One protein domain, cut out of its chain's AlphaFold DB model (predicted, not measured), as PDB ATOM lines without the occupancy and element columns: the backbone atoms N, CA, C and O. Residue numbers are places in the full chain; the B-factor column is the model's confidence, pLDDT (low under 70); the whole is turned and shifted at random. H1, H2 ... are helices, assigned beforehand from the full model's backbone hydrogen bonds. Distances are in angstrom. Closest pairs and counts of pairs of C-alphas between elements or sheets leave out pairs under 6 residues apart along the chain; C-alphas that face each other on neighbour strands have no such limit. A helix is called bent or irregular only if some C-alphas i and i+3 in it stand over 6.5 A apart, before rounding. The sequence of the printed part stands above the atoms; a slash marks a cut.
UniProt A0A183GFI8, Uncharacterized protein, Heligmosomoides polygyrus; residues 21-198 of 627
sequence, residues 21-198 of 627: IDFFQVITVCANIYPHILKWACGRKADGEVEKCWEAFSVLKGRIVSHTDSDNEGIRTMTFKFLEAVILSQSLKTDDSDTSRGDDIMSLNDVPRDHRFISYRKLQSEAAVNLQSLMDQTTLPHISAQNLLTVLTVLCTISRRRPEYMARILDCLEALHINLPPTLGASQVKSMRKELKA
ATOM      1  N   ILE A  21      49.034 -37.666 -10.255       40.69
ATOM      2  CA  ILE A  21      48.322 -38.687  -9.459       40.69
ATOM      3  C   ILE A  21      47.396 -39.424 -10.422       40.69
ATOM      4  O   ILE A  21      46.670 -38.769 -11.171       40.69
ATOM      5  N   ASP A  22      47.424 -40.756 -10.423       52.66
ATOM      6  CA  ASP A  22      46.548 -41.554 -11.278       52.66
ATOM      7  C   ASP A  22      45.091 -41.315 -10.863       52.66
ATOM      8  O   ASP A  22      44.678 -41.668  -9.757       52.66
ATOM      9  N   PHE A  23      44.293 -40.712 -11.746       60.66
ATOM     10  CA  PHE A  23      42.873 -40.406 -11.518       60.66
ATOM     11  C   PHE A  23      42.067 -41.639 -11.061       60.66
ATOM     12  O   PHE A  23      41.168 -41.539 -10.229       60.66
ATOM     13  N   PHE A  24      42.477 -42.824 -11.515       57.22
ATOM     14  CA  PHE A  24      42.022 -44.134 -11.049       57.22
ATOM     15  C   PHE A  24      42.059 -44.294  -9.514       57.22
ATOM     16  O   PHE A  24      41.086 -44.735  -8.894       57.22
ATOM     17  N   GLN A  25      43.166 -43.902  -8.877       53.62
ATOM     18  CA  GLN A  25      43.327 -44.005  -7.425       53.62
ATOM     19  C   GLN A  25      42.379 -43.043  -6.710       53.62
ATOM     20  O   GLN A  25      41.780 -43.407  -5.701       53.62
ATOM     21  N   VAL A  26      42.173 -41.847  -7.271       56.97
ATOM     22  CA  VAL A  26      41.254 -40.843  -6.719       56.97
ATOM     23  C   VAL A  26      39.821 -41.371  -6.679       56.97
ATOM     24  O   VAL A  26      39.165 -41.254  -5.646       56.97
ATOM     25  N   ILE A  27      39.345 -41.999  -7.757       65.56
ATOM     26  CA  ILE A  27      37.992 -42.578  -7.804       65.56
ATOM     27  C   ILE A  27      37.842 -43.689  -6.759       65.56
ATOM     28  O   ILE A  27      36.860 -43.719  -6.018       65.56
ATOM     29  N   THR A  28      38.850 -44.558  -6.654       65.19
ATOM     30  CA  THR A  28      38.885 -45.655  -5.674       65.19
ATOM     31  C   THR A  28      38.776 -45.129  -4.242       65.19
ATOM     32  O   THR A  28      37.954 -45.600  -3.455       65.19
ATOM     33  N   VAL A  29      39.570 -44.106  -3.917       61.03
ATOM     34  CA  VAL A  29      39.523 -43.411  -2.625       61.03
ATOM     35  C   VAL A  29      38.129 -42.855  -2.369       61.03
ATOM     36  O   VAL A  29      37.565 -43.097  -1.303       61.03
ATOM     37  N   CYS A  30      37.556 -42.152  -3.347       68.00
ATOM     38  CA  CYS A  30      36.245 -41.526  -3.219       68.00
ATOM     39  C   CYS A  30      35.132 -42.551  -2.970       68.00
ATOM     40  O   CYS A  30      34.245 -42.279  -2.163       68.00
ATOM     41  N   ALA A  31      35.194 -43.729  -3.597       71.19
ATOM     42  CA  ALA A  31      34.199 -44.793  -3.419       71.19
ATOM     43  C   ALA A  31      34.181 -45.314  -1.979       71.19
ATOM     44  O   ALA A  31      33.122 -45.498  -1.386       71.19
ATOM     45  N   ASN A  32      35.368 -45.473  -1.403       70.69
ATOM     46  CA  ASN A  32      35.558 -45.999  -0.059       70.69
ATOM     47  C   ASN A  32      35.179 -44.989   1.032       70.69
ATOM     48  O   ASN A  32      34.583 -45.352   2.042       70.69
ATOM     49  N   ILE A  33      35.501 -43.707   0.843       68.19
ATOM     50  CA  ILE A  33      35.234 -42.678   1.860       68.19
ATOM     51  C   ILE A  33      33.809 -42.124   1.797       68.19
ATOM     52  O   ILE A  33      33.337 -41.583   2.795       68.19
ATOM     53  N   TYR A  34      33.114 -42.247   0.661       80.88
ATOM     54  CA  TYR A  34      31.797 -41.635   0.474       80.88
ATOM     55  C   TYR A  34      30.762 -42.004   1.553       80.88
ATOM     56  O   TYR A  34      30.175 -41.075   2.119       80.88
ATOM     57  N   PRO A  35      30.566 -43.291   1.917       80.50
ATOM     58  CA  PRO A  35      29.611 -43.662   2.962       80.50
ATOM     59  C   PRO A  35      29.934 -42.977   4.300       80.50
ATOM     60  O   PRO A  35      29.041 -42.508   5.003       80.50
ATOM     61  N   HIS A  36      31.221 -42.858   4.632       76.25
ATOM     62  CA  HIS A  36      31.684 -42.248   5.877       76.25
ATOM     63  C   HIS A  36      31.552 -40.726   5.874       76.25
ATOM     64  O   HIS A  36      31.149 -40.155   6.884       76.25
ATOM     65  N   ILE A  37      31.853 -40.067   4.751       73.56
ATOM     66  CA  ILE A  37      31.676 -38.617   4.599       73.56
ATOM     67  C   ILE A  37      30.199 -38.259   4.718       73.56
ATOM     68  O   ILE A  37      29.863 -37.313   5.427       73.56
ATOM     69  N   LEU A  38      29.318 -39.034   4.080       83.81
ATOM     70  CA  LEU A  38      27.879 -38.830   4.192       83.81
ATOM     71  C   LEU A  38      27.402 -39.040   5.642       83.81
ATOM     72  O   LEU A  38      26.726 -38.165   6.176       83.81
ATOM     73  N   LYS A  39      27.825 -40.120   6.320       83.69
ATOM     74  CA  LYS A  39      27.509 -40.367   7.745       83.69
ATOM     75  C   LYS A  39      28.008 -39.235   8.653       83.69
ATOM     76  O   LYS A  39      27.279 -38.758   9.520       83.69
ATOM     77  N   TRP A  40      29.239 -38.767   8.434       81.88
ATOM     78  CA  TRP A  40      29.855 -37.662   9.176       81.88
ATOM     79  C   TRP A  40      29.114 -36.336   8.980       81.88
ATOM     80  O   TRP A  40      28.899 -35.614   9.959       81.88
ATOM     81  N   ALA A  41      28.718 -36.035   7.740       80.56
ATOM     82  CA  ALA A  41      27.991 -34.820   7.404       80.56
ATOM     83  C   ALA A  41      26.570 -34.849   7.986       80.56
ATOM     84  O   ALA A  41      26.167 -33.886   8.631       80.56
ATOM     85  N   CYS A  42      25.863 -35.982   7.882       85.75
ATOM     86  CA  CYS A  42      24.530 -36.165   8.466       85.75
ATOM     87  C   CYS A  42      24.498 -35.993   9.994       85.75
ATOM     88  O   CYS A  42      23.490 -35.543  10.540       85.75
ATOM     89  N   GLY A  43      25.599 -36.303  10.687       83.38
ATOM     90  CA  GLY A  43      25.733 -36.086  12.130       83.38
ATOM     91  C   GLY A  43      25.843 -34.612  12.555       83.38
ATOM     92  O   GLY A  43      25.758 -34.326  13.747       83.38
ATOM     93  N   ARG A  44      26.037 -33.665  11.623       81.94
ATOM     94  CA  ARG A  44      26.266 -32.234  11.911       81.94
ATOM     95  C   ARG A  44      25.329 -31.344  11.097       81.94
ATOM     96  O   ARG A  44      25.696 -30.781  10.071       81.94
ATOM     97  N   LYS A  45      24.117 -31.154  11.616       76.38
ATOM     98  CA  LYS A  45      22.996 -30.536  10.887       76.38
ATOM     99  C   LYS A  45      23.167 -29.054  10.510       76.38
ATOM    100  O   LYS A  45      22.452 -28.599   9.623       76.38
ATOM    101  N   ALA A  46      24.039 -28.289  11.174       74.81
ATOM    102  CA  ALA A  46      24.113 -26.825  11.022       74.81
ATOM    103  C   ALA A  46      25.540 -26.242  11.092       74.81
ATOM    104  O   ALA A  46      25.712 -25.068  11.415       74.81
ATOM    105  N   ASP A  47      26.556 -27.056  10.809       76.44
ATOM    106  CA  ASP A  47      27.956 -26.627  10.814       76.44
ATOM    107  C   ASP A  47      28.365 -26.103   9.425       76.44
ATOM    108  O   ASP A  47      28.376 -26.850   8.444       76.44
ATOM    109  N   GLY A  48      28.692 -24.810   9.340       74.69
ATOM    110  CA  GLY A  48      29.018 -24.142   8.076       74.69
ATOM    111  C   GLY A  48      30.329 -24.603   7.430       74.69
ATOM    112  O   GLY A  48      30.495 -24.443   6.222       74.69
ATOM    113  N   GLU A  49      31.260 -25.193   8.185       71.25
ATOM    114  CA  GLU A  49      32.480 -25.772   7.601       71.25
ATOM    115  C   GLU A  49      32.198 -27.160   7.010       71.25
ATOM    116  O   GLU A  49      32.688 -27.494   5.931       71.25
ATOM    117  N   VAL A  50      31.325 -27.940   7.657       73.69
ATOM    118  CA  VAL A  50      30.841 -29.231   7.135       73.69
ATOM    119  C   VAL A  50      30.044 -29.030   5.850       73.69
ATOM    120  O   VAL A  50      30.232 -29.787   4.898       73.69
ATOM    121  N   GLU A  51      29.201 -27.998   5.797       79.88
ATOM    122  CA  GLU A  51      28.422 -27.630   4.611       79.88
ATOM    123  C   GLU A  51      29.329 -27.372   3.398       79.88
ATOM    124  O   GLU A  51      29.142 -27.986   2.346       79.88
ATOM    125  N   LYS A  52      30.390 -26.570   3.567       73.56
ATOM    126  CA  LYS A  52      31.383 -26.311   2.508       73.56
ATOM    127  C   LYS A  52      32.124 -27.579   2.078       73.56
ATOM    128  O   LYS A  52      32.341 -27.796   0.886       73.56
ATOM    129  N   CYS A  53      32.516 -28.434   3.027       70.06
ATOM    130  CA  CYS A  53      33.161 -29.714   2.714       70.06
ATOM    131  C   CYS A  53      32.227 -30.654   1.937       70.06
ATOM    132  O   CYS A  53      32.664 -31.319   0.994       70.06
ATOM    133  N   TRP A  54      30.947 -30.702   2.305       80.19
ATOM    134  CA  TRP A  54      29.938 -31.504   1.620       80.19
ATOM    135  C   TRP A  54      29.652 -30.991   0.206       80.19
ATOM    136  O   TRP A  54      29.537 -31.787  -0.729       80.19
ATOM    137  N   GLU A  55      29.585 -29.673   0.020       80.25
ATOM    138  CA  GLU A  55      29.428 -29.047  -1.295       80.25
ATOM    139  C   GLU A  55      30.625 -29.364  -2.204       80.25
ATOM    140  O   GLU A  55      30.449 -29.858  -3.320       80.25
ATOM    141  N   ALA A  56      31.847 -29.200  -1.693       68.56
ATOM    142  CA  ALA A  56      33.074 -29.567  -2.392       68.56
ATOM    143  C   ALA A  56      33.092 -31.044  -2.819       68.56
ATOM    144  O   ALA A  56      33.418 -31.366  -3.967       68.56
ATOM    145  N   PHE A  57      32.715 -31.947  -1.908       75.31
ATOM    146  CA  PHE A  57      32.633 -33.369  -2.217       75.31
ATOM    147  C   PHE A  57      31.519 -33.667  -3.228       75.31
ATOM    148  O   PHE A  57      31.693 -34.502  -4.110       75.31
ATOM    149  N   SER A  58      30.391 -32.959  -3.158       81.06
ATOM    150  CA  SER A  58      29.289 -33.105  -4.113       81.06
ATOM    151  C   SER A  58      29.708 -32.711  -5.532       81.06
ATOM    152  O   SER A  58      29.360 -33.411  -6.484       81.06
ATOM    153  N   VAL A  59      30.517 -31.657  -5.680       79.50
ATOM    154  CA  VAL A  59      31.122 -31.281  -6.968       79.50
ATOM    155  C   VAL A  59      32.082 -32.367  -7.463       79.50
ATOM    156  O   VAL A  59      32.035 -32.740  -8.636       79.50
ATOM    157  N   LEU A  60      32.935 -32.910  -6.587       74.56
ATOM    158  CA  LEU A  60      33.852 -33.999  -6.940       74.56
ATOM    159  C   LEU A  60      33.099 -35.264  -7.374       74.56
ATOM    160  O   LEU A  60      33.439 -35.848  -8.400       74.56
ATOM    161  N   LYS A  61      32.051 -35.647  -6.640       85.31
ATOM    162  CA  LYS A  61      31.146 -36.741  -7.001       85.31
ATOM    163  C   LYS A  61      30.586 -36.524  -8.406       85.31
ATOM    164  O   LYS A  61      30.741 -37.407  -9.239       85.31
ATOM    165  N   GLY A  62      30.030 -35.345  -8.697       84.69
ATOM    166  CA  GLY A  62      29.515 -35.018 -10.032       84.69
ATOM    167  C   GLY A  62      30.570 -35.156 -11.136       84.69
ATOM    168  O   GLY A  62      30.288 -35.717 -12.192       84.69
ATOM    169  N   ARG A  63      31.815 -34.731 -10.873       79.50
ATOM    170  CA  ARG A  63      32.936 -34.921 -11.809       79.50
ATOM    171  C   ARG A  63      33.252 -36.396 -12.034       79.50
ATOM    172  O   ARG A  63      33.388 -36.798 -13.181       79.50
ATOM    173  N   ILE A  64      33.336 -37.212 -10.985       81.81
ATOM    174  CA  ILE A  64      33.605 -38.653 -11.125       81.81
ATOM    175  C   ILE A  64      32.486 -39.335 -11.918       81.81
ATOM    176  O   ILE A  64      32.777 -40.071 -12.854       81.81
ATOM    177  N   VAL A  65      31.221 -39.039 -11.604       89.88
ATOM    178  CA  VAL A  65      30.059 -39.590 -12.325       89.88
ATOM    179  C   VAL A  65      30.088 -39.223 -13.815       89.88
ATOM    180  O   VAL A  65      29.723 -40.044 -14.654       89.88
ATOM    181  N   SER A  66      30.607 -38.046 -14.181       90.19
ATOM    182  CA  SER A  66      30.764 -37.656 -15.593       90.19
ATOM    183  C   SER A  66      31.762 -38.519 -16.389       90.19
ATOM    184  O   SER A  66      31.741 -38.494 -17.613       90.19
ATOM    185  N   HIS A  67      32.594 -39.333 -15.725       86.00
ATOM    186  CA  HIS A  67      33.551 -40.246 -16.369       86.00
ATOM    187  C   HIS A  67      32.997 -41.659 -16.616       86.00
ATOM    188  O   HIS A  67      33.771 -42.599 -16.819       86.00
ATOM    189  N   THR A  68      31.675 -41.828 -16.606       89.75
ATOM    190  CA  THR A  68      31.014 -43.103 -16.950       89.75
ATOM    191  C   THR A  68      31.289 -43.497 -18.415       89.75
ATOM    192  O   THR A  68      31.495 -44.676 -18.706       89.75
ATOM    193  N   ASP A  69      31.456 -42.500 -19.294       87.19
ATOM    194  CA  ASP A  69      31.759 -42.659 -20.727       87.19
ATOM    195  C   ASP A  69      33.204 -42.248 -21.088       87.19
ATOM    196  O   ASP A  69      33.492 -41.816 -22.197       87.19
ATOM    197  N   SER A  70      34.139 -42.345 -20.136       85.88
ATOM    198  CA  SER A  70      35.555 -42.006 -20.354       85.88
ATOM    199  C   SER A  70      36.243 -42.938 -21.366       85.88
ATOM    200  O   SER A  70      36.125 -44.154 -21.255       85.88
ATOM    201  N   ASP A  71      37.097 -42.401 -22.242       79.62
ATOM    202  CA  ASP A  71      37.888 -43.195 -23.208       79.62
ATOM    203  C   ASP A  71      38.817 -44.226 -22.538       79.62
ATOM    204  O   ASP A  71      39.176 -45.249 -23.115       79.62
ATOM    205  N   ASN A  72      39.227 -43.966 -21.293       80.56
ATOM    206  CA  ASN A  72      40.033 -44.896 -20.508       80.56
ATOM    207  C   ASN A  72      39.152 -45.952 -19.819       80.56
ATOM    208  O   ASN A  72      38.409 -45.640 -18.883       80.56
ATOM    209  N   GLU A  73      39.309 -47.213 -20.231       77.38
ATOM    210  CA  GLU A  73      38.548 -48.350 -19.702       77.38
ATOM    211  C   GLU A  73      38.678 -48.524 -18.184       77.38
ATOM    212  O   GLU A  73      37.676 -48.782 -17.520       77.38
ATOM    213  N   GLY A  74      39.878 -48.344 -17.623       75.94
ATOM    214  CA  GLY A  74      40.117 -48.490 -16.184       75.94
ATOM    215  C   GLY A  74      39.457 -47.383 -15.362       75.94
ATOM    216  O   GLY A  74      38.988 -47.632 -14.251       75.94
ATOM    217  N   ILE A  75      39.360 -46.171 -15.918       77.31
ATOM    218  CA  ILE A  75      38.603 -45.074 -15.301       77.31
ATOM    219  C   ILE A  75      37.113 -45.434 -15.259       77.31
ATOM    220  O   ILE A  75      36.510 -45.311 -14.197       77.31
ATOM    221  N   ARG A  76      36.540 -45.963 -16.353       86.12
ATOM    222  CA  ARG A  76      35.135 -46.417 -16.384       86.12
ATOM    223  C   ARG A  76      34.855 -47.505 -15.349       86.12
ATOM    224  O   ARG A  76      33.914 -47.367 -14.569       86.12
ATOM    225  N   THR A  77      35.717 -48.525 -15.268       85.38
ATOM    226  CA  THR A  77      35.601 -49.613 -14.279       85.38
ATOM    227  C   THR A  77      35.492 -49.062 -12.855       85.38
ATOM    228  O   THR A  77      34.609 -49.461 -12.091       85.38
ATOM    229  N   MET A  78      36.363 -48.111 -12.495       81.06
ATOM    230  CA  MET A  78      36.341 -47.509 -11.161       81.06
ATOM    231  C   MET A  78      35.153 -46.580 -10.952       81.06
ATOM    232  O   MET A  78      34.603 -46.557  -9.851       81.06
ATOM    233  N   THR A  79      34.718 -45.853 -11.981       89.62
ATOM    234  CA  THR A  79      33.508 -45.027 -11.910       89.62
ATOM    235  C   THR A  79      32.281 -45.884 -11.600       89.62
ATOM    236  O   THR A  79      31.491 -45.507 -10.737       89.62
ATOM    237  N   PHE A  80      32.148 -47.082 -12.182       94.38
ATOM    238  CA  PHE A  80      31.041 -47.988 -11.845       94.38
ATOM    239  C   PHE A  80      31.076 -48.443 -10.384       94.38
ATOM    240  O   PHE A  80      30.040 -48.507  -9.725       94.38
ATOM    241  N   LYS A  81      32.272 -48.707  -9.848       87.56
ATOM    242  CA  LYS A  81      32.468 -49.045  -8.428       87.56
ATOM    243  C   LYS A  81      32.186 -47.866  -7.498       87.56
ATOM    244  O   LYS A  81      31.653 -48.054  -6.407       87.56
ATOM    245  N   PHE A  82      32.490 -46.648  -7.934       89.19
ATOM    246  CA  PHE A  82      32.098 -45.435  -7.225       89.19
ATOM    247  C   PHE A  82      30.577 -45.253  -7.216       89.19
ATOM    248  O   PHE A  82      30.002 -45.017  -6.156       89.19
ATOM    249  N   LEU A  83      29.916 -45.441  -8.361       96.00
ATOM    250  CA  LEU A  83      28.457 -45.410  -8.468       96.00
ATOM    251  C   LEU A  83      27.801 -46.477  -7.581       96.00
ATOM    252  O   LEU A  83      26.819 -46.167  -6.914       96.00
ATOM    253  N   GLU A  84      28.375 -47.684  -7.488       94.38
ATOM    254  CA  GLU A  84      27.947 -48.722  -6.537       94.38
ATOM    255  C   GLU A  84      27.897 -48.170  -5.103       94.38
ATOM    256  O   GLU A  84      26.854 -48.219  -4.451       94.38
ATOM    257  N   ALA A  85      28.997 -47.581  -4.623       90.50
ATOM    258  CA  ALA A  85      29.075 -47.014  -3.276       90.50
ATOM    259  C   ALA A  85      28.098 -45.843  -3.071       90.50
ATOM    260  O   ALA A  85      27.492 -45.719  -1.999       90.50
ATOM    261  N   VAL A  86      27.916 -45.002  -4.095       94.12
ATOM    262  CA  VAL A  86      26.993 -43.865  -4.053       94.12
ATOM    263  C   VAL A  86      25.547 -44.333  -3.949       94.12
ATOM    264  O   VAL A  86      24.853 -43.932  -3.014       94.12
ATOM    265  N   ILE A  87      25.119 -45.220  -4.849       95.69
ATOM    266  CA  ILE A  87      23.760 -45.766  -4.884       95.69
ATOM    267  C   ILE A  87      23.469 -46.484  -3.576       95.69
ATOM    268  O   ILE A  87      22.445 -46.207  -2.958       95.69
ATOM    269  N   LEU A  88      24.379 -47.342  -3.104       92.69
ATOM    270  CA  LEU A  88      24.205 -48.036  -1.833       92.69
ATOM    271  C   LEU A  88      24.069 -47.050  -0.669       92.69
ATOM    272  O   LEU A  88      23.178 -47.235   0.146       92.69
ATOM    273  N   SER A  89      24.859 -45.979  -0.594       91.56
ATOM    274  CA  SER A  89      24.766 -45.033   0.532       91.56
ATOM    275  C   SER A  89      23.533 -44.122   0.474       91.56
ATOM    276  O   SER A  89      23.083 -43.625   1.502       91.56
ATOM    277  N   GLN A  90      22.982 -43.897  -0.721       94.31
ATOM    278  CA  GLN A  90      21.853 -42.995  -0.979       94.31
ATOM    279  C   GLN A  90      20.503 -43.717  -1.160       94.31
ATOM    280  O   GLN A  90      19.522 -43.085  -1.549       94.31
ATOM    281  N   SER A  91      20.426 -45.019  -0.878       92.94
ATOM    282  CA  SER A  91      19.190 -45.813  -0.956       92.94
ATOM    283  C   SER A  91      18.834 -46.474   0.381       92.94
ATOM    284  O   SER A  91      19.660 -46.571   1.296       92.94
ATOM    285  N   LEU A  92      17.565 -46.867   0.518       89.38
ATOM    286  CA  LEU A  92      16.977 -47.399   1.751       89.38
ATOM    287  C   LEU A  92      17.443 -48.834   2.031       89.38
ATOM    288  O   LEU A  92      17.525 -49.652   1.110       89.38
ATOM    289  N   LYS A  93      17.759 -49.148   3.301       88.62
ATOM    290  CA  LYS A  93      17.937 -50.543   3.772       88.62
ATOM    291  C   LYS A  93      16.574 -51.074   4.203       88.62
ATOM    292  O   LYS A  93      15.878 -50.397   4.954       88.62
ATOM    293  N   THR A  94      16.236 -52.267   3.734       84.88
ATOM    294  CA  THR A  94      15.093 -53.070   4.193       84.88
ATOM    295  C   THR A  94      15.594 -54.247   5.027       84.88
ATOM    296  O   THR A  94      16.776 -54.581   4.947       84.88
ATOM    297  N   ASP A  95      14.711 -54.897   5.783       79.94
ATOM    298  CA  ASP A  95      15.072 -56.048   6.630       79.94
ATOM    299  C   ASP A  95      15.636 -57.226   5.823       79.94
ATOM    300  O   ASP A  95      16.528 -57.933   6.280       79.94
ATOM    301  N   ASP A  96      15.187 -57.376   4.577       80.69
ATOM    302  CA  ASP A  96      15.692 -58.400   3.666       80.69
ATOM    303  C   ASP A  96      17.044 -58.048   3.021       80.69
ATOM    304  O   ASP A  96      17.568 -58.839   2.244       80.69
ATOM    305  N   SER A  97      17.593 -56.848   3.242       85.12
ATOM    306  CA  SER A  97      18.820 -56.409   2.566       85.12
ATOM    307  C   SER A  97      20.036 -57.228   3.014       85.12
ATOM    308  O   SER A  97      20.318 -57.329   4.202       85.12
ATOM    309  N   ASP A  98      20.825 -57.733   2.063       79.00
ATOM    310  CA  ASP A  98      22.019 -58.536   2.363       79.00
ATOM    311  C   ASP A  98      23.113 -57.732   3.113       79.00
ATOM    312  O   ASP A  98      23.723 -56.795   2.567       79.00
ATOM    313  N   THR A  99      23.398 -58.127   4.362       69.69
ATOM    314  CA  THR A  99      24.423 -57.535   5.243       69.69
ATOM    315  C   THR A  99      25.698 -58.372   5.378       69.69
ATOM    316  O   THR A  99      26.637 -57.952   6.057       69.69
ATOM    317  N   SER A 100      25.820 -59.489   4.646       57.88
ATOM    318  CA  SER A 100      26.931 -60.464   4.734       57.88
ATOM    319  C   SER A 100      28.340 -59.881   4.505       57.88
ATOM    320  O   SER A 100      29.343 -60.572   4.669       57.88
ATOM    321  N   ARG A 101      28.446 -58.615   4.081       53.56
ATOM    322  CA  ARG A 101      29.703 -57.881   3.847       53.56
ATOM    323  C   ARG A 101      29.867 -56.621   4.716       53.56
ATOM    324  O   ARG A 101      30.614 -55.723   4.336       53.56
ATOM    325  N   GLY A 102      29.199 -56.563   5.870       51.03
ATOM    326  CA  GLY A 102      29.377 -55.531   6.897       51.03
ATOM    327  C   GLY A 102      28.108 -54.717   7.161       51.03
ATOM    328  O   GLY A 102      27.581 -54.066   6.252       51.03
ATOM    329  N   ASP A 103      27.656 -54.729   8.419       49.69
ATOM    330  CA  ASP A 103      26.432 -54.064   8.889       49.69
ATOM    331  C   ASP A 103      26.534 -52.525   8.898       49.69
ATOM    332  O   ASP A 103      25.578 -51.836   8.531       49.69
ATOM    333  N   ASP A 104      27.707 -51.962   9.220       55.31
ATOM    334  CA  ASP A 104      27.880 -50.529   9.542       55.31
ATOM    335  C   ASP A 104      28.108 -49.597   8.328       55.31
ATOM    336  O   ASP A 104      28.825 -48.595   8.388       55.31
ATOM    337  N   ILE A 105      27.522 -49.923   7.175       68.75
ATOM    338  CA  ILE A 105      27.623 -49.075   5.975       68.75
ATOM    339  C   ILE A 105      26.449 -48.091   5.937       68.75
ATOM    340  O   ILE A 105      25.298 -48.525   5.985       68.75
ATOM    341  N   MET A 106      26.750 -46.791   5.816       82.38
ATOM    342  CA  MET A 106      25.784 -45.684   5.700       82.38
ATOM    343  C   MET A 106      24.659 -45.993   4.709       82.38
ATOM    344  O   MET A 106      24.894 -46.553   3.637       82.38
ATOM    345  N   SER A 107      23.440 -45.592   5.050       87.06
ATOM    346  CA  SER A 107      22.265 -45.730   4.200       87.06
ATOM    347  C   SER A 107      21.368 -44.505   4.272       87.06
ATOM    348  O   SER A 107      21.514 -43.642   5.137       87.06
ATOM    349  N   LEU A 108      20.376 -44.455   3.386       90.06
ATOM    350  CA  LEU A 108      19.397 -43.378   3.413       90.06
ATOM    351  C   LEU A 108      18.523 -43.403   4.688       90.06
ATOM    352  O   LEU A 108      17.940 -42.379   5.039       90.06
ATOM    353  N   ASN A 109      18.474 -44.534   5.410       87.25
ATOM    354  CA  ASN A 109      17.785 -44.656   6.703       87.25
ATOM    355  C   ASN A 109      18.433 -43.766   7.779       87.25
ATOM    356  O   ASN A 109      17.746 -43.299   8.682       87.25
ATOM    357  N   ASP A 110      19.735 -43.504   7.655       85.75
ATOM    358  CA  ASP A 110      20.533 -42.767   8.638       85.75
ATOM    359  C   ASP A 110      20.506 -41.241   8.403       85.75
ATOM    360  O   ASP A 110      21.081 -40.474   9.177       85.75
ATOM    361  N   VAL A 111      19.860 -40.773   7.324       88.81
ATOM    362  CA  VAL A 111      19.809 -39.351   6.943       88.81
ATOM    363  C   VAL A 111      18.645 -38.645   7.655       88.81
ATOM    364  O   VAL A 111      17.481 -38.965   7.385       88.81
ATOM    365  N   PRO A 112      18.907 -37.628   8.503       87.06
ATOM    366  CA  PRO A 112      17.849 -36.860   9.154       87.06
ATOM    367  C   PRO A 112      16.973 -36.121   8.137       87.06
ATOM    368  O   PRO A 112      17.461 -35.586   7.139       87.06
ATOM    369  N   ARG A 113      15.667 -36.050   8.407       87.19
ATOM    370  CA  ARG A 113      14.707 -35.327   7.551       87.19
ATOM    371  C   ARG A 113      14.837 -33.809   7.677       87.19
ATOM    372  O   ARG A 113      14.532 -33.093   6.732       87.19
ATOM    373  N   ASP A 114      15.311 -33.348   8.827       85.38
ATOM    374  CA  ASP A 114      15.476 -31.955   9.246       85.38
ATOM    375  C   ASP A 114      16.922 -31.455   9.059       85.38
ATOM    376  O   ASP A 114      17.467 -30.732   9.893       85.38
ATOM    377  N   HIS A 115      17.594 -31.880   7.989       87.69
ATOM    378  CA  HIS A 115      18.986 -31.517   7.743       87.69
ATOM    379  C   HIS A 115      19.101 -30.258   6.862       87.69
ATOM    380  O   HIS A 115      18.491 -30.182   5.798       87.69
ATOM    381  N   ARG A 116      19.922 -29.274   7.268       87.56
ATOM    382  CA  ARG A 116      19.970 -27.933   6.643       87.56
ATOM    383  C   ARG A 116      20.455 -27.927   5.190       87.56
ATOM    384  O   ARG A 116      19.872 -27.238   4.363       87.56
ATOM    385  N   PHE A 117      21.514 -28.683   4.890       86.19
ATOM    386  CA  PHE A 117      22.182 -28.664   3.574       86.19
ATOM    387  C   PHE A 117      22.203 -30.018   2.836       86.19
ATOM    388  O   PHE A 117      22.681 -30.111   1.707       86.19
ATOM    389  N   ILE A 118      21.658 -31.081   3.439       90.31
ATOM    390  CA  ILE A 118      21.554 -32.415   2.827       90.31
ATOM    391  C   ILE A 118      20.074 -32.741   2.709       90.31
ATOM    392  O   ILE A 118      19.378 -32.851   3.709       90.31
ATOM    393  N   SER A 119      19.587 -32.907   1.482       91.75
ATOM    394  CA  SER A 119      18.187 -33.249   1.236       91.75
ATOM    395  C   SER A 119      18.037 -34.741   0.979       91.75
ATOM    396  O   SER A 119      18.569 -35.259  -0.003       91.75
ATOM    397  N   TYR A 120      17.240 -35.414   1.814       92.69
ATOM    398  CA  TYR A 120      16.875 -36.820   1.623       92.69
ATOM    399  C   TYR A 120      16.338 -37.086   0.210       92.69
ATOM    400  O   TYR A 120      16.768 -38.022  -0.459       92.69
ATOM    401  N   ARG A 121      15.400 -36.250  -0.263       93.44
ATOM    402  CA  ARG A 121      14.740 -36.445  -1.565       93.44
ATOM    403  C   ARG A 121      15.730 -36.298  -2.713       93.44
ATOM    404  O   ARG A 121      15.675 -37.083  -3.651       93.44
ATOM    405  N   LYS A 122      16.663 -35.347  -2.596       93.94
ATOM    406  CA  LYS A 122      17.716 -35.130  -3.592       93.94
ATOM    407  C   LYS A 122      18.677 -36.320  -3.669       93.94
ATOM    408  O   LYS A 122      19.016 -36.739  -4.770       93.94
ATOM    409  N   LEU A 123      19.083 -36.881  -2.526       94.62
ATOM    410  CA  LEU A 123      19.934 -38.078  -2.496       94.62
ATOM    411  C   LEU A 123      19.217 -39.287  -3.112       94.62
ATOM    412  O   LEU A 123      19.802 -39.984  -3.933       94.62
ATOM    413  N   GLN A 124      17.940 -39.492  -2.776       94.44
ATOM    414  CA  GLN A 124      17.140 -40.585  -3.334       94.44
ATOM    415  C   GLN A 124      16.997 -40.473  -4.860       94.44
ATOM    416  O   GLN A 124      17.185 -41.457  -5.574       94.44
ATOM    417  N   SER A 125      16.686 -39.275  -5.372       95.69
ATOM    418  CA  SER A 125      16.578 -39.052  -6.817       95.69
ATOM    419  C   SER A 125      17.918 -39.242  -7.527       95.69
ATOM    420  O   SER A 125      17.964 -39.806  -8.614       95.69
ATOM    421  N   GLU A 126      19.015 -38.811  -6.902       95.69
ATOM    422  CA  GLU A 126      20.360 -38.970  -7.451       95.69
ATOM    423  C   GLU A 126      20.763 -40.448  -7.551       95.69
ATOM    424  O   GLU A 126      21.277 -40.870  -8.585       95.69
ATOM    425  N   ALA A 127      20.456 -41.260  -6.535       95.62
ATOM    426  CA  ALA A 127      20.675 -42.705  -6.575       95.62
ATOM    427  C   ALA A 127      19.923 -43.372  -7.738       95.62
ATOM    428  O   ALA A 127      20.488 -44.213  -8.435       95.62
ATOM    429  N   ALA A 128      18.671 -42.971  -7.982       95.75
ATOM    430  CA  ALA A 128      17.857 -43.520  -9.065       95.75
ATOM    431  C   ALA A 128      18.406 -43.164 -10.460       95.75
ATOM    432  O   ALA A 128      18.407 -44.018 -11.348       95.75
ATOM    433  N   VAL A 129      18.899 -41.933 -10.645       96.50
ATOM    434  CA  VAL A 129      19.546 -41.492 -11.895       96.50
ATOM    435  C   VAL A 129      20.864 -42.235 -12.114       96.50
ATOM    436  O   VAL A 129      21.106 -42.755 -13.200       96.50
ATOM    437  N   ASN A 130      21.685 -42.354 -11.072       96.25
ATOM    438  CA  ASN A 130      22.953 -43.083 -11.121       96.25
ATOM    439  C   ASN A 130      22.755 -44.578 -11.420       96.25
ATOM    440  O   ASN A 130      23.534 -45.166 -12.169       96.25
ATOM    441  N   LEU A 131      21.703 -45.195 -10.871       97.19
ATOM    442  CA  LEU A 131      21.345 -46.576 -11.185       97.19
ATOM    443  C   LEU A 131      20.934 -46.732 -12.651       97.19
ATOM    444  O   LEU A 131      21.393 -47.668 -13.300       97.19
ATOM    445  N   GLN A 132      20.110 -45.820 -13.177       96.56
ATOM    446  CA  GLN A 132      19.745 -45.851 -14.595       96.56
ATOM    447  C   GLN A 132      20.987 -45.700 -15.479       96.56
ATOM    448  O   GLN A 132      21.162 -46.494 -16.392       96.56
ATOM    449  N   SER A 133      21.897 -44.781 -15.142       95.50
ATOM    450  CA  SER A 133      23.156 -44.609 -15.872       95.50
ATOM    451  C   SER A 133      23.994 -45.894 -15.912       95.50
ATOM    452  O   SER A 133      24.531 -46.229 -16.962       95.50
ATOM    453  N   LEU A 134      24.064 -46.668 -14.818       96.69
ATOM    454  CA  LEU A 134      24.714 -47.988 -14.822       96.69
ATOM    455  C   LEU A 134      23.984 -49.008 -15.700       96.69
ATOM    456  O   LEU A 134      24.634 -49.809 -16.366       96.69
ATOM    457  N   MET A 135      22.650 -49.009 -15.685       96.12
ATOM    458  CA  MET A 135      21.856 -49.897 -16.536       96.12
ATOM    459  C   MET A 135      22.041 -49.555 -18.018       96.12
ATOM    460  O   MET A 135      22.157 -50.463 -18.827       96.12
ATOM    461  N   ASP A 136      22.161 -48.278 -18.375       94.81
ATOM    462  CA  ASP A 136      22.404 -47.852 -19.758       94.81
ATOM    463  C   ASP A 136      23.757 -48.360 -20.286       94.81
ATOM    464  O   ASP A 136      23.901 -48.633 -21.474       94.81
ATOM    465  N   GLN A 137      24.744 -48.590 -19.411       94.38
ATOM    466  CA  GLN A 137      26.038 -49.148 -19.818       94.38
ATOM    467  C   GLN A 137      25.939 -50.595 -20.323       94.38
ATOM    468  O   GLN A 137      26.793 -51.013 -21.104       94.38
ATOM    469  N   THR A 138      24.924 -51.368 -19.916       92.56
ATOM    470  CA  THR A 138      24.757 -52.758 -20.384       92.56
ATOM    471  C   THR A 138      24.234 -52.840 -21.816       92.56
ATOM    472  O   THR A 138      24.389 -53.879 -22.451       92.56
ATOM    473  N   THR A 139      23.662 -51.752 -22.341       92.06
ATOM    474  CA  THR A 139      23.085 -51.693 -23.692       92.06
ATOM    475  C   THR A 139      24.053 -51.119 -24.730       92.06
ATOM    476  O   THR A 139      23.764 -51.136 -25.927       92.06
ATOM    477  N   LEU A 140      25.230 -50.642 -24.303       90.38
ATOM    478  CA  LEU A 140      26.223 -50.055 -25.199       90.38
ATOM    479  C   LEU A 140      26.862 -51.120 -26.117       90.38
ATOM    480  O   LEU A 140      27.450 -52.083 -25.622       90.38
ATOM    481  N   PRO A 141      26.868 -50.927 -27.451       83.88
ATOM    482  CA  PRO A 141      27.368 -51.931 -28.399       83.88
ATOM    483  C   PRO A 141      28.896 -52.115 -28.365       83.88
ATOM    484  O   PRO A 141      29.415 -53.169 -28.742       83.88
ATOM    485  N   HIS A 142      29.628 -51.097 -27.909       85.25
ATOM    486  CA  HIS A 142      31.096 -51.058 -27.892       85.25
ATOM    487  C   HIS A 142      31.681 -51.101 -26.472       85.25
ATOM    488  O   HIS A 142      32.784 -50.611 -26.229       85.25
ATOM    489  N   ILE A 143      30.951 -51.656 -25.503       88.56
ATOM    490  CA  ILE A 143      31.488 -51.855 -24.156       88.56
ATOM    491  C   ILE A 143      32.506 -53.006 -24.134       88.56
ATOM    492  O   ILE A 143      32.263 -54.091 -24.652       88.56
ATOM    493  N   SER A 144      33.656 -52.790 -23.492       88.38
ATOM    494  CA  SER A 144      34.656 -53.842 -23.276       88.38
ATOM    495  C   SER A 144      34.096 -54.962 -22.383       88.38
ATOM    496  O   SER A 144      33.410 -54.661 -21.400       88.38
ATOM    497  N   ALA A 145      34.490 -56.217 -22.616       87.44
ATOM    498  CA  ALA A 145      34.076 -57.365 -21.797       87.44
ATOM    499  C   ALA A 145      34.325 -57.165 -20.285       87.44
ATOM    500  O   ALA A 145      33.470 -57.498 -19.466       87.44
ATOM    501  N   GLN A 146      35.462 -56.566 -19.909       86.25
ATOM    502  CA  GLN A 146      35.822 -56.298 -18.510       86.25
ATOM    503  C   GLN A 146      34.853 -55.316 -17.835       86.25
ATOM    504  O   GLN A 146      34.379 -55.559 -16.721       86.25
ATOM    505  N   ASN A 147      34.541 -54.207 -18.506       89.25
ATOM    506  CA  ASN A 147      33.586 -53.220 -18.005       89.25
ATOM    507  C   ASN A 147      32.168 -53.783 -17.917       89.25
ATOM    508  O   ASN A 147      31.488 -53.540 -16.925       89.25
ATOM    509  N   LEU A 148      31.748 -54.588 -18.894       92.62
ATOM    510  CA  LEU A 148      30.427 -55.209 -18.887       92.62
ATOM    511  C   LEU A 148      30.268 -56.222 -17.745       92.62
ATOM    512  O   LEU A 148      29.269 -56.186 -17.028       92.62
ATOM    513  N   LEU A 149      31.284 -57.058 -17.505       89.12
ATOM    514  CA  LEU A 149      31.342 -57.928 -16.324       89.12
ATOM    515  C   LEU A 149      31.299 -57.113 -15.025       89.12
ATOM    516  O   LEU A 149      30.578 -57.461 -14.095       89.12
ATOM    517  N   THR A 150      32.023 -55.993 -14.970       90.81
ATOM    518  CA  THR A 150      32.042 -55.126 -13.786       90.81
ATOM    519  C   THR A 150      30.665 -54.526 -13.502       90.81
ATOM    520  O   THR A 150      30.204 -54.602 -12.363       90.81
ATOM    521  N   VAL A 151      29.989 -53.968 -14.514       95.12
ATOM    522  CA  VAL A 151      28.629 -53.418 -14.382       95.12
ATOM    523  C   VAL A 151      27.647 -54.511 -13.967       95.12
ATOM    524  O   VAL A 151      26.876 -54.301 -13.032       95.12
ATOM    525  N   LEU A 152      27.724 -55.699 -14.574       94.19
ATOM    526  CA  LEU A 152      26.919 -56.860 -14.190       94.19
ATOM    527  C   LEU A 152      27.086 -57.190 -12.696       94.19
ATOM    528  O   LEU A 152      26.096 -57.331 -11.973       94.19
ATOM    529  N   THR A 153      28.326 -57.252 -12.204       92.31
ATOM    530  CA  THR A 153      28.614 -57.521 -10.789       92.31
ATOM    531  C   THR A 153      28.140 -56.398  -9.866       92.31
ATOM    532  O   THR A 153      27.630 -56.680  -8.777       92.31
ATOM    533  N   VAL A 154      28.300 -55.136 -10.277       94.81
ATOM    534  CA  VAL A 154      27.827 -53.953  -9.540       94.81
ATOM    535  C   VAL A 154      26.303 -53.996  -9.399       94.81
ATOM    536  O   VAL A 154      25.799 -53.970  -8.277       94.81
ATOM    537  N   LEU A 155      25.567 -54.155 -10.504       96.38
ATOM    538  CA  LEU A 155      24.104 -54.228 -10.511       96.38
ATOM    539  C   LEU A 155      23.598 -55.388  -9.644       96.38
ATOM    540  O   LEU A 155      22.745 -55.191  -8.783       96.38
ATOM    541  N   CYS A 156      24.185 -56.581  -9.771       93.06
ATOM    542  CA  CYS A 156      23.796 -57.738  -8.958       93.06
ATOM    543  C   CYS A 156      24.171 -57.617  -7.468       93.06
ATOM    544  O   CYS A 156      23.684 -58.375  -6.622       93.06
ATOM    545  N   THR A 157      25.091 -56.716  -7.125       91.81
ATOM    546  CA  THR A 157      25.395 -56.386  -5.728       91.81
ATOM    547  C   THR A 157      24.393 -55.372  -5.196       91.81
ATOM    548  O   THR A 157      23.879 -55.562  -4.095       91.81
ATOM    549  N   ILE A 158      24.043 -54.361  -5.994       93.62
ATOM    550  CA  ILE A 158      22.990 -53.399  -5.660       93.62
ATOM    551  C   ILE A 158      21.657 -54.122  -5.451       93.62
ATOM    552  O   ILE A 158      21.030 -53.893  -4.428       93.62
ATOM    553  N   SER A 159      21.252 -55.045  -6.328       93.88
ATOM    554  CA  SER A 159      19.958 -55.739  -6.214       93.88
ATOM    555  C   SER A 159      19.793 -56.549  -4.924       93.88
ATOM    556  O   SER A 159      18.715 -56.537  -4.341       93.88
ATOM    557  N   ARG A 160      20.849 -57.219  -4.440       90.94
ATOM    558  CA  ARG A 160      20.813 -57.969  -3.166       90.94
ATOM    559  C   ARG A 160      20.871 -57.062  -1.942       90.94
ATOM    560  O   ARG A 160      20.278 -57.354  -0.915       90.94
ATOM    561  N   ARG A 161      21.604 -55.953  -2.025       89.56
ATOM    562  CA  ARG A 161      21.747 -55.017  -0.896       89.56
ATOM    563  C   ARG A 161      20.632 -53.972  -0.838       89.56
ATOM    564  O   ARG A 161      20.484 -53.309   0.181       89.56
ATOM    565  N   ARG A 162      19.895 -53.800  -1.939       91.69
ATOM    566  CA  ARG A 162      18.767 -52.882  -2.141       91.69
ATOM    567  C   ARG A 162      17.658 -53.617  -2.904       91.69
ATOM    568  O   ARG A 162      17.502 -53.395  -4.109       91.69
ATOM    569  N   PRO A 163      16.880 -54.483  -2.226       91.25
ATOM    570  CA  PRO A 163      15.863 -55.308  -2.879       91.25
ATOM    571  C   PRO A 163      14.798 -54.516  -3.651       91.25
ATOM    572  O   PRO A 163      14.247 -55.034  -4.618       91.25
ATOM    573  N   GLU A 164      14.575 -53.240  -3.311       92.00
ATOM    574  CA  GLU A 164      13.723 -52.306  -4.070       92.00
ATOM    575  C   GLU A 164      14.100 -52.234  -5.564       92.00
ATOM    576  O   GLU A 164      13.234 -52.116  -6.428       92.00
ATOM    577  N   TYR A 165      15.389 -52.359  -5.893       94.62
ATOM    578  CA  TYR A 165      15.869 -52.323  -7.274       94.62
ATOM    579  C   TYR A 165      15.910 -53.698  -7.948       94.62
ATOM    580  O   TYR A 165      16.225 -53.779  -9.135       94.62
ATOM    581  N   MET A 166      15.606 -54.785  -7.231       94.19
ATOM    582  CA  MET A 166      15.828 -56.152  -7.707       94.19
ATOM    583  C   MET A 166      15.041 -56.478  -8.978       94.19
ATOM    584  O   MET A 166      15.630 -56.997  -9.922       94.19
ATOM    585  N   ALA A 167      13.751 -56.133  -9.031       94.19
ATOM    586  CA  ALA A 167      12.913 -56.387 -10.205       94.19
ATOM    587  C   ALA A 167      13.422 -55.629 -11.443       94.19
ATOM    588  O   ALA A 167      13.653 -56.229 -12.486       94.19
ATOM    589  N   ARG A 168      13.709 -54.331 -11.290       95.81
ATOM    590  CA  ARG A 168      14.222 -53.478 -12.372       95.81
ATOM    591  C   ARG A 168      15.597 -53.926 -12.872       95.81
ATOM    592  O   ARG A 168      15.885 -53.857 -14.062       95.81
ATOM    593  N   ILE A 169      16.465 -54.378 -11.967       96.19
ATOM    594  CA  ILE A 169      17.773 -54.928 -12.338       96.19
ATOM    595  C   ILE A 169      17.591 -56.255 -13.078       96.19
ATOM    596  O   ILE A 169      18.276 -56.465 -14.071       96.19
ATOM    597  N   LEU A 170      16.652 -57.112 -12.663       95.00
ATOM    598  CA  LEU A 170      16.343 -58.354 -13.374       95.00
ATOM    599  C   LEU A 170      15.861 -58.094 -14.811       95.00
ATOM    600  O   LEU A 170      16.356 -58.759 -15.716       95.00
ATOM    601  N   ASP A 171      15.007 -57.088 -15.037       95.00
ATOM    602  CA  ASP A 171      14.591 -56.677 -16.392       95.00
ATOM    603  C   ASP A 171      15.812 -56.332 -17.276       95.00
ATOM    604  O   ASP A 171      15.904 -56.733 -18.437       95.00
ATOM    605  N   CYS A 172      16.801 -55.629 -16.711       95.62
ATOM    606  CA  CYS A 172      18.052 -55.297 -17.401       95.62
ATOM    607  C   CYS A 172      18.926 -56.534 -17.679       95.62
ATOM    608  O   CYS A 172      19.531 -56.631 -18.747       95.62
ATOM    609  N   LEU A 173      18.976 -57.501 -16.757       94.00
ATOM    610  CA  LEU A 173      19.712 -58.755 -16.955       94.00
ATOM    611  C   LEU A 173      19.097 -59.626 -18.058       94.00
ATOM    612  O   LEU A 173      19.836 -60.215 -18.846       94.00
ATOM    613  N   GLU A 174      17.766 -59.694 -18.128       93.50
ATOM    614  CA  GLU A 174      17.041 -60.386 -19.202       93.50
ATOM    615  C   GLU A 174      17.333 -59.731 -20.560       93.50
ATOM    616  O   GLU A 174      17.716 -60.416 -21.511       93.50
ATOM    617  N   ALA A 175      17.260 -58.397 -20.639       93.38
ATOM    618  CA  ALA A 175      17.576 -57.657 -21.860       93.38
ATOM    619  C   ALA A 175      19.033 -57.853 -22.315       93.38
ATOM    620  O   ALA A 175      19.279 -58.038 -23.509       93.38
ATOM    621  N   LEU A 176      19.988 -57.862 -21.376       92.50
ATOM    622  CA  LEU A 176      21.402 -58.123 -21.655       92.50
ATOM    623  C   LEU A 176      21.631 -59.551 -22.163       92.50
ATOM    624  O   LEU A 176      22.458 -59.753 -23.046       92.50
ATOM    625  N   HIS A 177      20.926 -60.545 -21.613       89.50
ATOM    626  CA  HIS A 177      21.062 -61.936 -22.050       89.50
ATOM    627  C   HIS A 177      20.646 -62.126 -23.514       89.50
ATOM    628  O   HIS A 177      21.323 -62.843 -24.255       89.50
ATOM    629  N   ILE A 178      19.562 -61.458 -23.918       89.75
ATOM    630  CA  ILE A 178      19.030 -61.499 -25.284       89.75
ATOM    631  C   ILE A 178      19.922 -60.686 -26.234       89.75
ATOM    632  O   ILE A 178      20.217 -61.138 -27.338       89.75
ATOM    633  N   ASN A 179      20.398 -59.517 -25.794       88.12
ATOM    634  CA  ASN A 179      21.126 -58.550 -26.620       88.12
ATOM    635  C   ASN A 179      22.584 -58.380 -26.165       88.12
ATOM    636  O   ASN A 179      23.021 -57.286 -25.806       88.12
ATOM    637  N   LEU A 180      23.351 -59.470 -26.178       87.75
ATOM    638  CA  LEU A 180      24.788 -59.409 -25.903       87.75
ATOM    639  C   LEU A 180      25.508 -58.564 -26.974       87.75
ATOM    640  O   LEU A 180      25.242 -58.753 -28.165       87.75
ATOM    641  N   PRO A 181      26.453 -57.680 -26.594       86.31
ATOM    642  CA  PRO A 181      27.179 -56.874 -27.566       86.31
ATOM    643  C   PRO A 181      27.906 -57.738 -28.612       86.31
ATOM    644  O   PRO A 181      28.646 -58.656 -28.240       86.31
ATOM    645  N   PRO A 182      27.769 -57.430 -29.917       83.56
ATOM    646  CA  PRO A 182      28.354 -58.230 -30.998       83.56
ATOM    647  C   PRO A 182      29.886 -58.131 -31.058       83.56
ATOM    648  O   PRO A 182      30.535 -58.876 -31.784       83.56
ATOM    649  N   THR A 183      30.473 -57.204 -30.299       85.38
ATOM    650  CA  THR A 183      31.919 -56.982 -30.178       85.38
ATOM    651  C   THR A 183      32.620 -58.012 -29.286       85.38
ATOM    652  O   THR A 183      33.849 -58.061 -29.261       85.38
ATOM    653  N   LEU A 184      31.865 -58.841 -28.556       83.81
ATOM    654  CA  LEU A 184      32.405 -59.847 -27.647       83.81
ATOM    655  C   LEU A 184      32.790 -61.130 -28.390       83.81
ATOM    656  O   LEU A 184      31.981 -61.734 -29.091       83.81
ATOM    657  N   GLY A 185      34.013 -61.611 -28.166       85.81
ATOM    658  CA  GLY A 185      34.454 -62.913 -28.666       85.81
ATOM    659  C   GLY A 185      33.735 -64.082 -27.979       85.81
ATOM    660  O   GLY A 185      33.263 -63.965 -26.847       85.81
ATOM    661  N   ALA A 186      33.712 -65.257 -28.615       86.06
ATOM    662  CA  ALA A 186      33.011 -66.442 -28.099       86.06
ATOM    663  C   ALA A 186      33.418 -66.834 -26.659       86.06
ATOM    664  O   ALA A 186      32.569 -67.190 -25.837       86.06
ATOM    665  N   SER A 187      34.705 -66.710 -26.312       86.44
ATOM    666  CA  SER A 187      35.215 -66.965 -24.954       86.44
ATOM    667  C   SER A 187      34.721 -65.939 -23.924       86.44
ATOM    668  O   SER A 187      34.427 -66.293 -22.778       86.44
ATOM    669  N   GLN A 188      34.574 -64.678 -24.331       87.06
ATOM    670  CA  GLN A 188      34.048 -63.598 -23.496       87.06
ATOM    671  C   GLN A 188      32.545 -63.773 -23.268       87.06
ATOM    672  O   GLN A 188      32.090 -63.659 -22.132       87.06
ATOM    673  N   VAL A 189      31.791 -64.161 -24.302       88.44
ATOM    674  CA  VAL A 189      30.362 -64.500 -24.187       88.44
ATOM    675  C   VAL A 189      30.147 -65.671 -23.225       88.44
ATOM    676  O   VAL A 189      29.292 -65.594 -22.340       88.44
ATOM    677  N   LYS A 190      30.956 -66.737 -23.326       86.31
ATOM    678  CA  LYS A 190      30.899 -67.873 -22.388       86.31
ATOM    679  C   LYS A 190      31.186 -67.433 -20.949       86.31
ATOM    680  O   LYS A 190      30.469 -67.831 -20.031       86.31
ATOM    681  N   SER A 191      32.188 -66.574 -20.757       84.81
ATOM    682  CA  SER A 191      32.548 -66.023 -19.442       84.81
ATOM    683  C   SER A 191      31.429 -65.157 -18.855       84.81
ATOM    684  O   SER A 191      31.081 -65.305 -17.687       84.81
ATOM    685  N   MET A 192      30.795 -64.321 -19.678       89.00
ATOM    686  CA  MET A 192      29.647 -63.510 -19.280       89.00
ATOM    687  C   MET A 192      28.434 -64.341 -18.870       89.00
ATOM    688  O   MET A 192      27.844 -64.086 -17.824       89.00
ATOM    689  N   ARG A 193      28.073 -65.356 -19.662       89.88
ATOM    690  CA  ARG A 193      26.963 -66.262 -19.332       89.88
ATOM    691  C   ARG A 193      27.235 -67.034 -18.041       89.88
ATOM    692  O   ARG A 193      26.324 -67.197 -17.230       89.88
ATOM    693  N   LYS A 194      28.487 -67.455 -17.815       87.69
ATOM    694  CA  LYS A 194      28.919 -68.087 -16.559       87.69
ATOM    695  C   LYS A 194      28.726 -67.149 -15.362       87.69
ATOM    696  O   LYS A 194      28.140 -67.566 -14.363       87.69
ATOM    697  N   GLU A 195      29.162 -65.895 -15.471       85.25
ATOM    698  CA  GLU A 195      29.033 -64.913 -14.387       85.25
ATOM    699  C   GLU A 195      27.563 -64.543 -14.121       85.25
ATOM    700  O   GLU A 195      27.125 -64.502 -12.969       85.25
ATOM    701  N   LEU A 196      26.762 -64.372 -15.179       90.44
ATOM    702  CA  LEU A 196      25.322 -64.122 -15.083       90.44
ATOM    703  C   LEU A 196      24.603 -65.272 -14.362       90.44
ATOM    704  O   LEU A 196      23.868 -65.033 -13.404       90.44
ATOM    705  N   LYS A 197      24.882 -66.527 -14.743       88.62
ATOM    706  CA  LYS A 197      24.347 -67.725 -14.071       88.62
ATOM    707  C   LYS A 197      24.713 -67.743 -12.581       88.62
ATOM    708  O   LYS A 197      23.845 -67.963 -11.739       88.62
ATOM    709  N   ALA A 198      25.967 -67.447 -12.233       87.19
ATOM    710  CA  ALA A 198      26.417 -67.387 -10.840       87.19
ATOM    711  C   ALA A 198      25.733 -66.266 -10.032       87.19
ATOM    712  O   ALA A 198      25.474 -66.418  -8.833       87.19
TER     713      ALA A 198
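This is residues 21 to 198 of the 627 residues of an uncharacterized protein of Heligmosomoides polygyrus (UniProt A0A183GFI8). The chain winds back and forth between two stacked layers of helices. H1a, H3, H5 and H7 run side by side the same way in one layer, and H2, H4 and H6 run against them in the other, while H1b bends away from H1a. The long link from H3 to H4 loops past the ends where H3 and H5 finish. The printed part has 178 residues with seven named helices, H1 to H7 in order, and no named strand: all helix. It is compact, with a radius of gyration of the C-alphas of 17.0 A and spans of 56 by 40 by 24 A.

Find C-alpha 23 at (42.873, -40.406, -11.518), where H1, residues 23 to 42, begins. By its hydrogen bonds H1 was assigned as one helix, but it is bent: C-alphas 32 and 35 are 7.1 A apart, between the arms H1a, residues 23 to 32, and H1b, residues 35 to 42. Next comes H2, residues 48 to 69, 34.4 A long and irregular, with C-alphas 66 and 69 7.2 A apart. H3 is residues 73 to 89, 24.7 A. H4, residues 120 to 139, 30.0 A, starts from C-alpha 120 at (16.875, -36.820, 1.623). Then read H5, residues 145 to 161, 24.4 A, and H6, residues 163 to 178, 23.5 A, irregular with C-alphas 164 and 167 7.4 A apart. H7, residues 186 to 198, 18.5 A, ends at C-alpha 198, (26.417, -67.387, -10.840).

Start at H3, a hub with H5; H3, H4, H5 and H6 form an up-and-down bundle, each running against the one before. H3 touches H5 at a shallow tilt of 6 degrees, closest at the C-alphas of Thr 77 and Asn 147, 5.6 A. H3 and H4 are a hairpin, its tilt of 36 degrees only just steep; the closest C-alphas are Ile 87 and Ala 127, 4.7 A. H5 and H6 are another, closest at Ser 159 and Met 166, 4.4 A. H1a touches H3, with the C-alphas of Ala 31 and Phe 82 4.4 A apart. H2 touches H3 with residues 64 to 69 alone, closest at Thr 68 and Arg 76, 5.3 A. H7 touches H5, closest at Gln 188 and Ala 145, 6.5 A. Each O i to N i+4 pair is within hydrogen-bond range in H1a, H1b, H3 and H7, against 15 of 18 in H2, 14 of 16 in H4, 12 of 13 in H5 and 10 of 12 in H6.

The C-alphas of Ala 46 and Ala 186 are farthest apart, 56.4 A. The printed part has no cut. The link from H3 to H4, residues 90 to 119, is long. In this model pLDDT is under 70 at residues 21 to 30, 33, 56 and 99 to 105.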